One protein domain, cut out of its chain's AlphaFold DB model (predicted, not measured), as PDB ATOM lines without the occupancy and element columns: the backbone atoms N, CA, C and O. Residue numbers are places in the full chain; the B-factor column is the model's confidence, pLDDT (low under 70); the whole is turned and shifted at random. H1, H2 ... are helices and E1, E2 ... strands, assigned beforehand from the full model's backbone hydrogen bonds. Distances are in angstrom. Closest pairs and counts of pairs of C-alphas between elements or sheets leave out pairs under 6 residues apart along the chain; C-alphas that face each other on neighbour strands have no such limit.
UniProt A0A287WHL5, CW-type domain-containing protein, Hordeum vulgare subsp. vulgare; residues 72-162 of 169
ATOM      1  N   ARG A  72      83.500 106.687  80.204       66.62
ATOM      2  CA  ARG A  72      84.756 107.382  80.487       66.62
ATOM      3  C   ARG A  72      85.613 106.519  81.397       66.62
ATOM      4  O   ARG A  72      85.189 106.140  82.490       66.62
ATOM      5  N   LYS A  73      86.816 106.194  80.932       69.12
ATOM      6  CA  LYS A  73      87.841 105.587  81.775       69.12
ATOM      7  C   LYS A  73      88.423 106.706  82.632       69.12
ATOM      8  O   LYS A  73      89.071 107.605  82.113       69.12
ATOM      9  N   PHE A  74      88.156 106.657  83.929       74.31
ATOM     10  CA  PHE A  74      88.800 107.543  84.891       74.31
ATOM     11  C   PHE A  74      90.082 106.878  85.373       74.31
ATOM     12  O   PHE A  74      90.050 105.748  85.864       74.31
ATOM     13  N   THR A  75      91.203 107.569  85.214       81.38
ATOM     14  CA  THR A  75      92.498 107.174  85.766       81.38
ATOM     15  C   THR A  75      92.841 108.076  86.944       81.38
ATOM     16  O   THR A  75      92.365 109.207  87.046       81.38
ATOM     17  N   ILE A  76      93.636 107.554  87.879       87.69
ATOM     18  CA  ILE A  76      94.154 108.365  88.981       87.69
ATOM     19  C   ILE A  76      95.321 109.173  88.431       87.69
ATOM     20  O   ILE A  76      96.343 108.597  88.069       87.69
ATOM     21  N   ASP A  77      95.152 110.488  88.386       88.25
ATOM     22  CA  ASP A  77      96.190 111.412  87.933       88.25
ATOM     23  C   ASP A  77      97.164 111.775  89.067       88.25
ATOM     24  O   ASP A  77      98.376 111.638  88.927       88.25
ATOM     25  N   THR A  78      96.637 112.152  90.236       92.38
ATOM     26  CA  THR A  78      97.439 112.676  91.349       92.38
ATOM     27  C   THR A  78      97.029 112.053  92.685       92.38
ATOM     28  O   THR A  78      95.845 111.877  92.969       92.38
ATOM     29  N   TYR A  79      98.017 111.748  93.534       94.19
ATOM     30  CA  TYR A  79      97.806 111.366  94.934       94.19
ATOM     31  C   TYR A  79      98.094 112.559  95.840       94.19
ATOM     32  O   TYR A  79      99.143 113.191  95.713       94.19
ATOM     33  N   ALA A  80      97.207 112.838  96.791       95.25
ATOM     34  CA  ALA A  80      97.377 113.943  97.725       95.25
ATOM     35  C   ALA A  80      96.896 113.579  99.130       95.25
ATOM     36  O   ALA A  80      96.062 112.694  99.314       95.25
ATOM     37  N   VAL A  81      97.439 114.275 100.125       95.44
ATOM     38  CA  VAL A  81      97.049 114.145 101.532       95.44
ATOM     39  C   VAL A  81      96.934 115.524 102.169       95.44
ATOM     40  O   VAL A  81      97.691 116.442 101.846       95.44
ATOM     41  N   GLU A  82      95.989 115.666 103.088       95.50
ATOM     42  CA  GLU A  82      95.803 116.877 103.873       95.50
ATOM     43  C   GLU A  82      96.763 116.910 105.075       95.50
ATOM     44  O   GLU A  82      96.947 115.927 105.795       95.50
ATOM     45  N   CYS A  83      97.400 118.057 105.303       96.31
ATOM     46  CA  CYS A  83      98.215 118.303 106.488       96.31
ATOM     47  C   CYS A  83      97.339 118.511 107.732       96.31
ATOM     48  O   CYS A  83      96.598 119.486 107.802       96.31
ATOM     49  N   SER A  84      97.527 117.705 108.779       96.50
ATOM     50  CA  SER A  84      96.784 117.827 110.041       96.50
ATOM     51  C   SER A  84      97.043 119.136 110.797       96.50
ATOM     52  O   SER A  84      96.238 119.538 111.630       96.50
ATOM     53  N   THR A  85      98.157 119.824 110.520       96.62
ATOM     54  CA  THR A  85      98.525 121.078 111.198       96.62
ATOM     55  C   THR A  85      97.924 122.315 110.536       96.62
ATOM     56  O   THR A  85      97.549 123.252 111.228       96.62
ATOM     57  N   CYS A  86      97.881 122.357 109.201       96.50
ATOM     58  CA  CYS A  86      97.505 123.568 108.462       96.50
ATOM     59  C   CYS A  86      96.391 123.365 107.430       96.50
ATOM     60  O   CYS A  86      96.119 124.300 106.680       96.50
ATOM     61  N   GLN A  87      95.814 122.160 107.354       95.44
ATOM     62  CA  GLN A  87      94.742 121.755 106.434       95.44
ATOM     63  C   GLN A  87      95.050 121.968 104.938       95.44
ATOM     64  O   GLN A  87      94.167 121.963 104.088       95.44
ATOM     65  N   LYS A  88      96.329 122.156 104.577       95.38
ATOM     66  CA  LYS A  88      96.760 122.285 103.178       95.38
ATOM     67  C   LYS A  88      96.991 120.915 102.553       95.38
ATOM     68  O   LYS A  88      97.593 120.041 103.187       95.38
ATOM     69  N   TRP A  89      96.597 120.769 101.293       94.94
ATOM     70  CA  TRP A  89      96.821 119.562 100.508       94.94
ATOM     71  C   TRP A  89      98.248 119.522  99.969       94.94
ATOM     72  O   TRP A  89      98.783 120.525  99.485       94.94
ATOM     73  N   ARG A  90      98.870 118.347 100.074       95.94
ATOM     74  CA  ARG A  90     100.235 118.084  99.615       95.94
ATOM     75  C   ARG A  90     100.257 116.908  98.654       95.94
ATOM     76  O   ARG A  90      99.704 115.851  98.965       95.94
ATOM     77  N   ILE A  91     100.918 117.088  97.511       95.31
ATOM     78  CA  ILE A  91     101.053 116.037  96.497       95.31
ATOM     79  C   ILE A  91     102.053 114.981  96.979       95.31
ATOM     80  O   ILE A  91     103.156 115.285  97.451       95.31
ATOM     81  N   ILE A  92     101.659 113.718  96.837       96.12
ATOM     82  CA  ILE A  92     102.464 112.547  97.155       96.12
ATOM     83  C   ILE A  92     103.020 111.967  95.849       96.12
ATOM     84  O   ILE A  92     102.251 111.628  94.954       96.12
ATOM     85  N   PRO A  93     104.349 111.799  95.722       95.00
ATOM     86  CA  PRO A  93     104.981 111.534  94.428       95.00
ATOM     87  C   PRO A  93     104.793 110.098  93.922       95.00
ATOM     88  O   PRO A  93     105.213 109.782  92.815       95.00
ATOM     89  N   SER A  94     104.230 109.194  94.731       93.50
ATOM     90  CA  SER A  94     103.952 107.826  94.295       93.50
ATOM     91  C   SER A  94     102.807 107.182  95.067       93.50
ATOM     92  O   SER A  94     102.610 107.439  96.259       93.50
ATOM     93  N   LYS A  95     102.112 106.255  94.397       92.38
ATOM     94  CA  LYS A  95     101.059 105.418  94.990       92.38
ATOM     95  C   LYS A  95     101.532 104.704  96.257       92.38
ATOM     96  O   LYS A  95     100.848 104.739  97.269       92.38
ATOM     97  N   LEU A  96     102.731 104.116  96.235       92.50
ATOM     98  CA  LEU A  96     103.273 103.373  97.378       92.50
ATOM     99  C   LEU A  96     103.436 104.252  98.628       92.50
ATOM    100  O   LEU A  96     103.108 103.827  99.736       92.50
ATOM    101  N   LYS A  97     103.923 105.489  98.463       94.38
ATOM    102  CA  LYS A  97     104.025 106.444  99.576       94.38
ATOM    103  C   LYS A  97     102.644 106.849 100.082       94.38
ATOM    104  O   LYS A  97     102.455 106.938 101.292       94.38
ATOM    105  N   TYR A  98     101.693 107.060  99.172       95.19
ATOM    106  CA  TYR A  98     100.317 107.391  99.528       95.19
ATOM    107  C   TYR A  98      99.664 106.271 100.345       95.19
ATOM    108  O   TYR A  98      99.117 106.539 101.410       95.19
ATOM    109  N   GLU A  99      99.795 105.016  99.909       94.56
ATOM    110  CA  GLU A  99      99.264 103.859 100.635       94.56
ATOM    111  C   GLU A  99      99.853 103.748 102.047       94.56
ATOM    112  O   GLU A  99      99.095 103.532 102.992       94.56
ATOM    113  N   LYS A 100     101.161 104.004 102.207       93.88
ATOM    114  CA  LYS A 100     101.833 103.989 103.518       93.88
ATOM    115  C   LYS A 100     101.304 105.047 104.463       93.88
ATOM    116  O   LYS A 100     101.085 104.777 105.644       93.88
ATOM    117  N   ILE A 101     101.110 106.256 103.941       95.12
ATOM    118  CA  ILE A 101     100.532 107.356 104.707       95.12
ATOM    119  C   ILE A 101      99.103 106.987 105.102       95.12
ATOM    120  O   ILE A 101      98.780 107.033 106.280       95.12
ATOM    121  N   ARG A 102      98.270 106.565 104.147       95.19
ATOM    122  CA  ARG A 102      96.853 106.244 104.364       95.19
ATOM    123  C   ARG A 102      96.631 105.105 105.362       95.19
ATOM    124  O   ARG A 102      95.715 105.200 106.177       95.19
ATOM    125  N   GLU A 103      97.439 104.049 105.307       95.25
ATOM    126  CA  GLU A 103      97.367 102.932 106.258       95.25
ATOM    127  C   GLU A 103      97.589 103.412 107.696       95.25
ATOM    128  O   GLU A 103      96.880 102.998 108.608       95.25
ATOM    129  N   ASN A 104      98.533 104.336 107.883       95.06
ATOM    130  CA  ASN A 104      98.989 104.764 109.200       95.06
ATOM    131  C   ASN A 104      98.428 106.130 109.619       95.06
ATOM    132  O   ASN A 104      98.818 106.652 110.659       95.06
ATOM    133  N   ILE A 105      97.532 106.741 108.833       94.81
ATOM    134  CA  ILE A 105      97.159 108.157 109.001       94.81
ATOM    135  C   ILE A 105      96.439 108.442 110.323       94.81
ATOM    136  O   ILE A 105      96.489 109.562 110.826       94.81
ATOM    137  N   VAL A 106      95.785 107.426 110.894       93.12
ATOM    138  CA  VAL A 106      95.109 107.523 112.194       93.12
ATOM    139  C   VAL A 106      96.128 107.560 113.333       93.12
ATOM    140  O   VAL A 106      95.959 108.323 114.279       93.12
ATOM    141  N   GLN A 107      97.193 106.756 113.252       94.88
ATOM    142  CA  GLN A 107      98.227 106.675 114.289       94.88
ATOM    143  C   GLN A 107      99.307 107.748 114.113       94.88
ATOM    144  O   GLN A 107      99.840 108.269 115.090       94.88
ATOM    145  N   VAL A 108      99.630 108.083 112.865       95.12
ATOM    146  CA  VAL A 108     100.665 109.038 112.475       95.12
ATOM    147  C   VAL A 108     100.044 110.073 111.532       95.12
ATOM    148  O   VAL A 108     100.135 109.934 110.308       95.12
ATOM    149  N   PRO A 109      99.414 111.130 112.082       95.44
ATOM    150  CA  PRO A 109      98.843 112.198 111.276       95.44
ATOM    151  C   PRO A 109      99.890 112.836 110.361       95.44
ATOM    152  O   PRO A 109     101.019 113.135 110.767       95.44
ATOM    153  N   PHE A 110      99.504 113.075 109.112       96.12
ATOM    154  CA  PHE A 110     100.392 113.685 108.137       96.12
ATOM    155  C   PHE A 110     100.600 115.177 108.430       96.12
ATOM    156  O   PHE A 110      99.657 115.908 108.702       96.12
ATOM    157  N   SER A 111     101.836 115.660 108.316       95.88
ATOM    158  CA  SER A 111     102.180 117.083 108.415       95.88
ATOM    159  C   SER A 111     103.195 117.479 107.344       95.88
ATOM    160  O   SER A 111     103.963 116.641 106.866       95.88
ATOM    161  N   CYS A 112     103.236 118.769 106.987       95.81
ATOM    162  CA  CYS A 112     104.111 119.289 105.924       95.81
ATOM    163  C   CYS A 112     105.599 118.968 106.143       95.81
ATOM    164  O   CYS A 112     106.339 118.877 105.173       95.81
ATOM    165  N   LYS A 113     106.041 118.715 107.383       93.31
ATOM    166  CA  LYS A 113     107.422 118.295 107.673       93.31
ATOM    167  C   LYS A 113     107.824 117.016 106.926       93.31
ATOM    168  O   LYS A 113     108.971 116.880 106.525       93.31
ATOM    169  N   TYR A 114     106.887 116.090 106.697       92.06
ATOM    170  CA  TYR A 114     107.176 114.841 105.988       92.06
ATOM    171  C   TYR A 114     107.379 115.059 104.486       92.06
ATOM    172  O   TYR A 114     108.085 114.278 103.852       92.06
ATOM    173  N   VAL A 115     106.824 116.145 103.935       93.12
ATOM    174  CA  VAL A 115     107.006 116.533 102.529       93.12
ATOM    175  C   VAL A 115     108.475 116.809 102.221       93.12
ATOM    176  O   VAL A 115     108.925 116.522 101.114       93.12
ATOM    177  N   GLN A 116     109.251 117.282 103.201       86.00
ATOM    178  CA  GLN A 116     110.671 117.595 103.024       86.00
ATOM    179  C   GLN A 116     111.497 116.404 102.516       86.00
ATOM    180  O   GLN A 116     112.504 116.609 101.845       86.00
ATOM    181  N   GLY A 117     111.041 115.165 102.745       86.75
ATOM    182  CA  GLY A 117     111.681 113.959 102.213       86.75
ATOM    183  C   GLY A 117     111.624 113.814 100.685       86.75
ATOM    184  O   GLY A 117     112.266 112.921 100.139       86.75
ATOM    185  N   TRP A 118     110.847 114.642  99.981       90.38
ATOM    186  CA  TRP A 118     110.817 114.683  98.510       90.38
ATOM    187  C   TRP A 118     110.664 116.087  97.913       90.38
ATOM    188  O   TRP A 118     110.961 116.274  96.737       90.38
ATOM    189  N   LYS A 119     110.221 117.077  98.692       89.62
ATOM    190  CA  LYS A 119     110.136 118.488  98.300       89.62
ATOM    191  C   LYS A 119     110.634 119.346  99.480       89.62
ATOM    192  O   LYS A 119     109.829 119.779 100.306       89.62
ATOM    193  N   PRO A 120     111.962 119.570  99.589       85.94
ATOM    194  CA  PRO A 120     112.623 120.109 100.790       85.94
ATOM    195  C   PRO A 120     112.161 121.499 101.234       85.94
ATOM    196  O   PRO A 120     112.240 121.822 102.412       85.94
ATOM    197  N   GLN A 121     111.671 122.314 100.300       87.25
ATOM    198  CA  GLN A 121     111.307 123.712 100.551       87.25
ATOM    199  C   GLN A 121     109.887 123.895 101.099       87.25
ATOM    200  O   GLN A 121     109.483 125.018 101.364       87.25
ATOM    201  N   VAL A 122     109.100 122.822 101.244       92.31
ATOM    202  CA  VAL A 122     107.702 122.948 101.670       92.31
ATOM    203  C   VAL A 122     107.573 122.989 103.186       92.31
ATOM    204  O   VAL A 122     108.029 122.109 103.917       92.31
ATOM    205  N   THR A 123     106.841 123.994 103.640       94.38
ATOM    206  CA  THR A 123     106.455 124.255 105.020       94.38
ATOM    207  C   THR A 123     104.936 124.450 105.122       94.38
ATOM    208  O   THR A 123     104.197 124.392 104.138       94.38
ATOM    209  N   CYS A 124     104.422 124.670 106.336       96.12
ATOM    210  CA  CYS A 124     103.007 125.001 106.534       96.12
ATOM    211  C   CYS A 124     102.635 126.418 106.055       96.12
ATOM    212  O   CYS A 124     101.440 126.690 105.898       96.12
ATOM    213  N   HIS A 125     103.625 127.291 105.836       94.94
ATOM    214  CA  HIS A 125     103.426 128.664 105.361       94.94
ATOM    215  C   HIS A 125     103.279 128.728 103.841       94.94
ATOM    216  O   HIS A 125     102.619 129.626 103.330       94.94
ATOM    217  N   ASP A 126     103.824 127.740 103.131       94.44
ATOM    218  CA  ASP A 126     103.700 127.655 101.681       94.44
ATOM    219  C   ASP A 126     102.257 127.356 101.256       94.44
ATOM    220  O   ASP A 126     101.551 126.609 101.955       94.44
ATOM    221  N   PRO A 127     101.815 127.884 100.101       94.69
ATOM    222  CA  PRO A 127     100.473 127.654  99.572       94.69
ATOM    223  C   PRO A 127     100.191 126.162  99.367       94.69
ATOM    224  O   PRO A 127     101.114 125.354  99.260       94.69
ATOM    225  N   THR A 128      98.910 125.784  99.357       94.56
ATOM    226  CA  THR A 128      98.478 124.401  99.085       94.56
ATOM    227  C   THR A 128      98.945 123.957  97.697       94.56
ATOM    228  O   THR A 128      98.961 124.771  96.775       94.56
ATOM    229  N   ASP A 129      99.330 122.687  97.534       92.31
ATOM    230  CA  ASP A 129      99.725 122.179  96.209       92.31
ATOM    231  C   ASP A 129      98.499 122.032  95.285       92.31
ATOM    232  O   ASP A 129      98.635 122.035  94.065       92.31
ATOM    233  N   MET A 130      97.301 121.898  95.869       88.38
ATOM    234  CA  MET A 130      96.032 121.736  95.156       88.38
ATOM    235  C   MET A 130      94.936 122.565  95.828       88.38
ATOM    236  O   MET A 130      94.845 122.591  97.058       88.38
ATOM    237  N   SER A 131      94.103 123.225  95.024       81.38
ATOM    238  CA  SER A 131      92.929 123.979  95.468       81.38
ATOM    239  C   SER A 131      91.650 123.390  94.878       81.38
ATOM    240  O   SER A 131      91.654 122.832  93.780       81.38
ATOM    241  N   GLU A 132      90.539 123.558  95.589       73.38
ATOM    242  CA  GLU A 132      89.207 123.238  95.077       73.38
ATOM    243  C   GLU A 132      88.873 124.125  93.859       73.38
ATOM    244  O   GLU A 132      89.261 125.292  93.813       73.38
ATOM    245  N   GLY A 133      88.186 123.574  92.851       71.88
ATOM    246  CA  GLY A 133      87.708 124.330  91.679       71.88
ATOM    247  C   GLY A 133      88.467 124.122  90.361       71.88
ATOM    248  O   GLY A 133      88.088 124.699  89.348       71.88
ATOM    249  N   ASN A 134      89.483 123.257  90.317       71.44
ATOM    250  CA  ASN A 134      90.235 122.946  89.089       71.44
ATOM    251  C   ASN A 134      89.541 121.938  88.139       71.44
ATOM    252  O   ASN A 134      90.171 121.434  87.216       71.44
ATOM    253  N   GLY A 135      88.266 121.602  88.376       76.81
ATOM    254  CA  GLY A 135      87.526 120.600  87.595       76.81
ATOM    255  C   GLY A 135      87.914 119.143  87.882       76.81
ATOM    256  O   GLY A 135      87.407 118.235  87.225       76.81
ATOM    257  N   MET A 136      88.788 118.898  88.863       79.19
ATOM    258  CA  MET A 136      89.219 117.555  89.237       79.19
ATOM    259  C   MET A 136      88.188 116.876  90.144       79.19
ATOM    260  O   MET A 136      87.678 117.472  91.095       79.19
ATOM    261  N   VAL A 137      87.888 115.609  89.855       82.31
ATOM    262  CA  VAL A 137      87.036 114.774  90.710       82.31
ATOM    263  C   VAL A 137      87.902 114.115  91.773       82.31
ATOM    264  O   VAL A 137      88.917 113.491  91.463       82.31
ATOM    265  N   TRP A 138      87.476 114.224  93.026       84.88
ATOM    266  CA  TRP A 138      88.194 113.667  94.165       84.88
ATOM    267  C   TRP A 138      87.619 112.313  94.574       84.88
ATOM    268  O   TRP A 138      86.404 112.121  94.634       84.88
ATOM    269  N   ALA A 139      88.510 111.385  94.910       86.88
ATOM    270  CA  ALA A 139      88.180 110.174  95.645       86.88
ATOM    271  C   ALA A 139      88.889 110.245  96.999       86.88
ATOM    272  O   ALA A 139      90.108 110.404  97.053       86.88
ATOM    273  N   ILE A 140      88.125 110.146  98.086       88.38
ATOM    274  CA  ILE A 140      88.660 110.202  99.448       88.38
ATOM    275  C   ILE A 140      88.597 108.797 100.034       88.38
ATOM    276  O   ILE A 140      87.521 108.220 100.195       88.38
ATOM    277  N   ASP A 141      89.766 108.240 100.334       89.69
ATOM    278  CA  ASP A 141      89.869 106.941 100.983       89.69
ATOM    279  C   ASP A 141      89.475 107.032 102.466       89.69
ATOM    280  O   ASP A 141      89.774 108.004 103.162       89.69
ATOM    281  N   LYS A 142      88.858 105.961 102.979       89.62
ATOM    282  CA  LYS A 142      88.686 105.776 104.424       89.62
ATOM    283  C   LYS A 142      90.075 105.662 105.087       89.62
ATOM    284  O   LYS A 142      90.937 104.963 104.548       89.62
ATOM    285  N   PRO A 143      90.308 106.291 106.251       89.50
ATOM    286  CA  PRO A 143      91.545 106.105 107.005       89.50
ATOM    287  C   PRO A 143      91.801 104.633 107.359       89.50
ATOM    288  O   PRO A 143      90.858 103.887 107.629       89.50
ATOM    289  N   GLY A 144      93.072 104.220 107.391       89.19
ATOM    290  CA  GLY A 144      93.468 102.892 107.874       89.19
ATOM    291  C   GLY A 144      93.303 101.749 106.870       89.19
ATOM    292  O   GLY A 144      93.344 100.586 107.262       89.19
ATOM    293  N   ILE A 145      93.099 102.037 105.580       91.69
ATOM    294  CA  ILE A 145      93.082 100.981 104.559       91.69
ATOM    295  C   ILE A 145      94.529 100.497 104.317       91.69
ATOM    296  O   ILE A 145      95.387 101.326 103.985       91.69
ATOM    297  N   PRO A 146      94.800  99.181 104.412       90.38
ATOM    298  CA  PRO A 146      96.142  98.623 104.276       90.38
ATOM    299  C   PRO A 146      96.684  98.738 102.853       90.38
ATOM    300  O   PRO A 146      95.929  98.933 101.890       90.38
ATOM    301  N   HIS A 147      98.001  98.601 102.726       91.81
ATOM    302  CA  HIS A 147      98.684  98.526 101.437       91.81
ATOM    303  C   HIS A 147      98.068  97.501 100.488       91.81
ATOM    304  O   HIS A 147      97.546  96.461 100.902       91.81
ATOM    305  N   THR A 148      98.187  97.777  99.190       91.25
ATOM    306  CA  THR A 148      97.881  96.759  98.192       91.25
ATOM    307  C   THR A 148      98.910  95.620  98.316       91.25
ATOM    308  O   THR A 148     100.111  95.903  98.339       91.25
ATOM    309  N   PRO A 149      98.487  94.342  98.404       91.62
ATOM    310  CA  PRO A 149      99.421  93.224  98.499       91.62
ATOM    311  C   PRO A 149     100.395  93.161  97.307       91.62
ATOM    312  O   PRO A 149     100.030  93.555  96.196       91.62
ATOM    313  N   PRO A 150     101.616  92.625  97.485       90.44
ATOM    314  CA  PRO A 150     102.558  92.443  96.383       90.44
ATOM    315  C   PRO A 150     101.950  91.633  95.230       90.44
ATOM    316  O   PRO A 150     101.320  90.602  95.455       90.44
ATOM    317  N   GLY A 151     102.133  92.105  93.995       91.44
ATOM    318  CA  GLY A 151     101.544  91.496  92.794       91.44
ATOM    319  C   GLY A 151     100.088  91.893  92.516       91.44
ATOM    320  O   GLY A 151      99.545  91.501  91.487       91.44
ATOM    321  N   TRP A 152      99.465  92.692  93.387       90.50
ATOM    322  CA  TRP A 152      98.113  93.212  93.196       90.50
ATOM    323  C   TRP A 152      98.130  94.708  92.893       90.50
ATOM    324  O   TRP A 152      99.052  95.437  93.259       90.50
ATOM    325  N   GLU A 153      97.061  95.187  92.258       85.94
ATOM    326  CA  GLU A 153      96.841  96.609  92.024       85.94
ATOM    327  C   GLU A 153      95.433  97.027  92.467       85.94
ATOM    328  O   GLU A 153      94.428  96.524  91.964       85.94
ATOM    329  N   ARG A 154      95.340  98.014  93.368       83.94
ATOM    330  CA  ARG A 154      94.075  98.707  93.648       83.94
ATOM    331  C   ARG A 154      93.695  99.595  92.461       83.94
ATOM    332  O   ARG A 154      94.407 100.565  92.191       83.94
ATOM    333  N   LYS A 155      92.569  99.288  91.812       82.19
ATOM    334  CA  LYS A 155      91.933 100.106  90.766       82.19
ATOM    335  C   LYS A 155      90.750 100.878  91.352       82.19
ATOM    336  O   LYS A 155      89.974 100.317  92.121       82.19
ATOM    337  N   ILE A 156      90.614 102.154  90.992       79.50
ATOM    338  CA  ILE A 156      89.485 103.007  91.389       79.50
ATOM    339  C   ILE A 156      88.699 103.349  90.128       79.50
ATOM    340  O   ILE A 156      89.274 103.827  89.155       79.50
ATOM    341  N   THR A 157      87.392 103.094  90.139       76.31
ATOM    342  CA  THR A 157      86.487 103.427  89.035       76.31
ATOM    343  C   THR A 157      85.272 104.186  89.560       76.31
ATOM    344  O   THR A 157      84.720 103.861  90.615       76.31
ATOM    345  N   LEU A 158      84.846 105.212  88.821       73.94
ATOM    346  CA  LEU A 158      83.570 105.880  89.069       73.94
ATOM    347  C   LEU A 158      82.442 105.003  88.516       73.94
ATOM    348  O   LEU A 158      82.501 104.549  87.374       73.94
ATOM    349  N   ARG A 159      81.413 104.747  89.333       70.06
ATOM    350  CA  ARG A 159      80.273 103.893  88.941       70.06
ATOM    351  C   ARG A 159      79.405 104.521  87.852       70.06
ATOM    352  O   ARG A 159      78.861 103.804  87.021       70.06
ATOM    353  N   SER A 160      79.265 105.838  87.878       66.88
ATOM    354  CA  SER A 160      78.459 106.616  86.939       66.88
ATOM    355  C   SER A 160      78.927 108.066  86.956       66.88
ATOM    356  O   SER A 160      79.435 108.529  87.976       66.88
ATOM    357  N   GLU A 161      78.706 108.801  85.867       59.34
ATOM    358  CA  GLU A 161      79.072 110.224  85.774       59.34
ATOM    359  C   GLU A 161      78.363 111.096  86.829       59.34
ATOM    360  O   GLU A 161      78.905 112.117  87.231       59.34
ATOM    361  N   GLN A 162      77.199 110.669  87.343       60.50
ATOM    362  CA  GLN A 162      76.496 111.330  88.460       60.50
ATOM    363  C   GLN A 162      76.683 110.629  89.824       60.50
ATOM    364  O   GLN A 162      76.001 110.949  90.797       60.50
TER     365      GLN A 162
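AT A GLANCE: This is residues 72 to 162 of the 169 residues of the protein "CW-type domain-containing protein" of Hordeum vulgare subsp. vulgare (UniProt A0A287WHL5). Little regular structure: a small hairpin of E1 and E2 lies in the middle, with two short helices, H1 and H2, beside it, and a long stretch with no named element, residues 118 to 162, winds round the outside. The 91 printed residues hold E1, E2, H1, H2 in that order; the sheet is antiparallel, the class mixed, with 24 residues in named elements. The whole is compact, radius of gyration of the C-alphas 14.0 A, spanning 38 by 33 by 21 A.

IN THESE COORDINATES: E1 is residues 79 to 82, from C-alpha 79 at (97.806, 111.366, 94.934); E2 is residues 89 to 92. H1, residues 95 to 104, is 14.4 A long; H2, residues 112 to 117, ends at C-alpha 117 (111.681, 113.959, 102.213).

HOW THE PARTS SIT: In the hairpin, N 92 and O 79 are 2.8 A apart, within hydrogen-bond range. The closest C-alphas of E1 and H1, Tyr 79 and Tyr 98, are 6.6 A apart; those of E2 and H2, Arg 90 and Cys 112, 7.5 A. H1 and H2 are apart. Every O i to N i+4 pair is within range in H1; in H2 0 of 2, but 3 of 3 O i to N i+3 pairs.

THE WHOLE: The printed part has no cut and no long link between named elements. Residues 72 to 73 and 160 to 162 have pLDDT under 70.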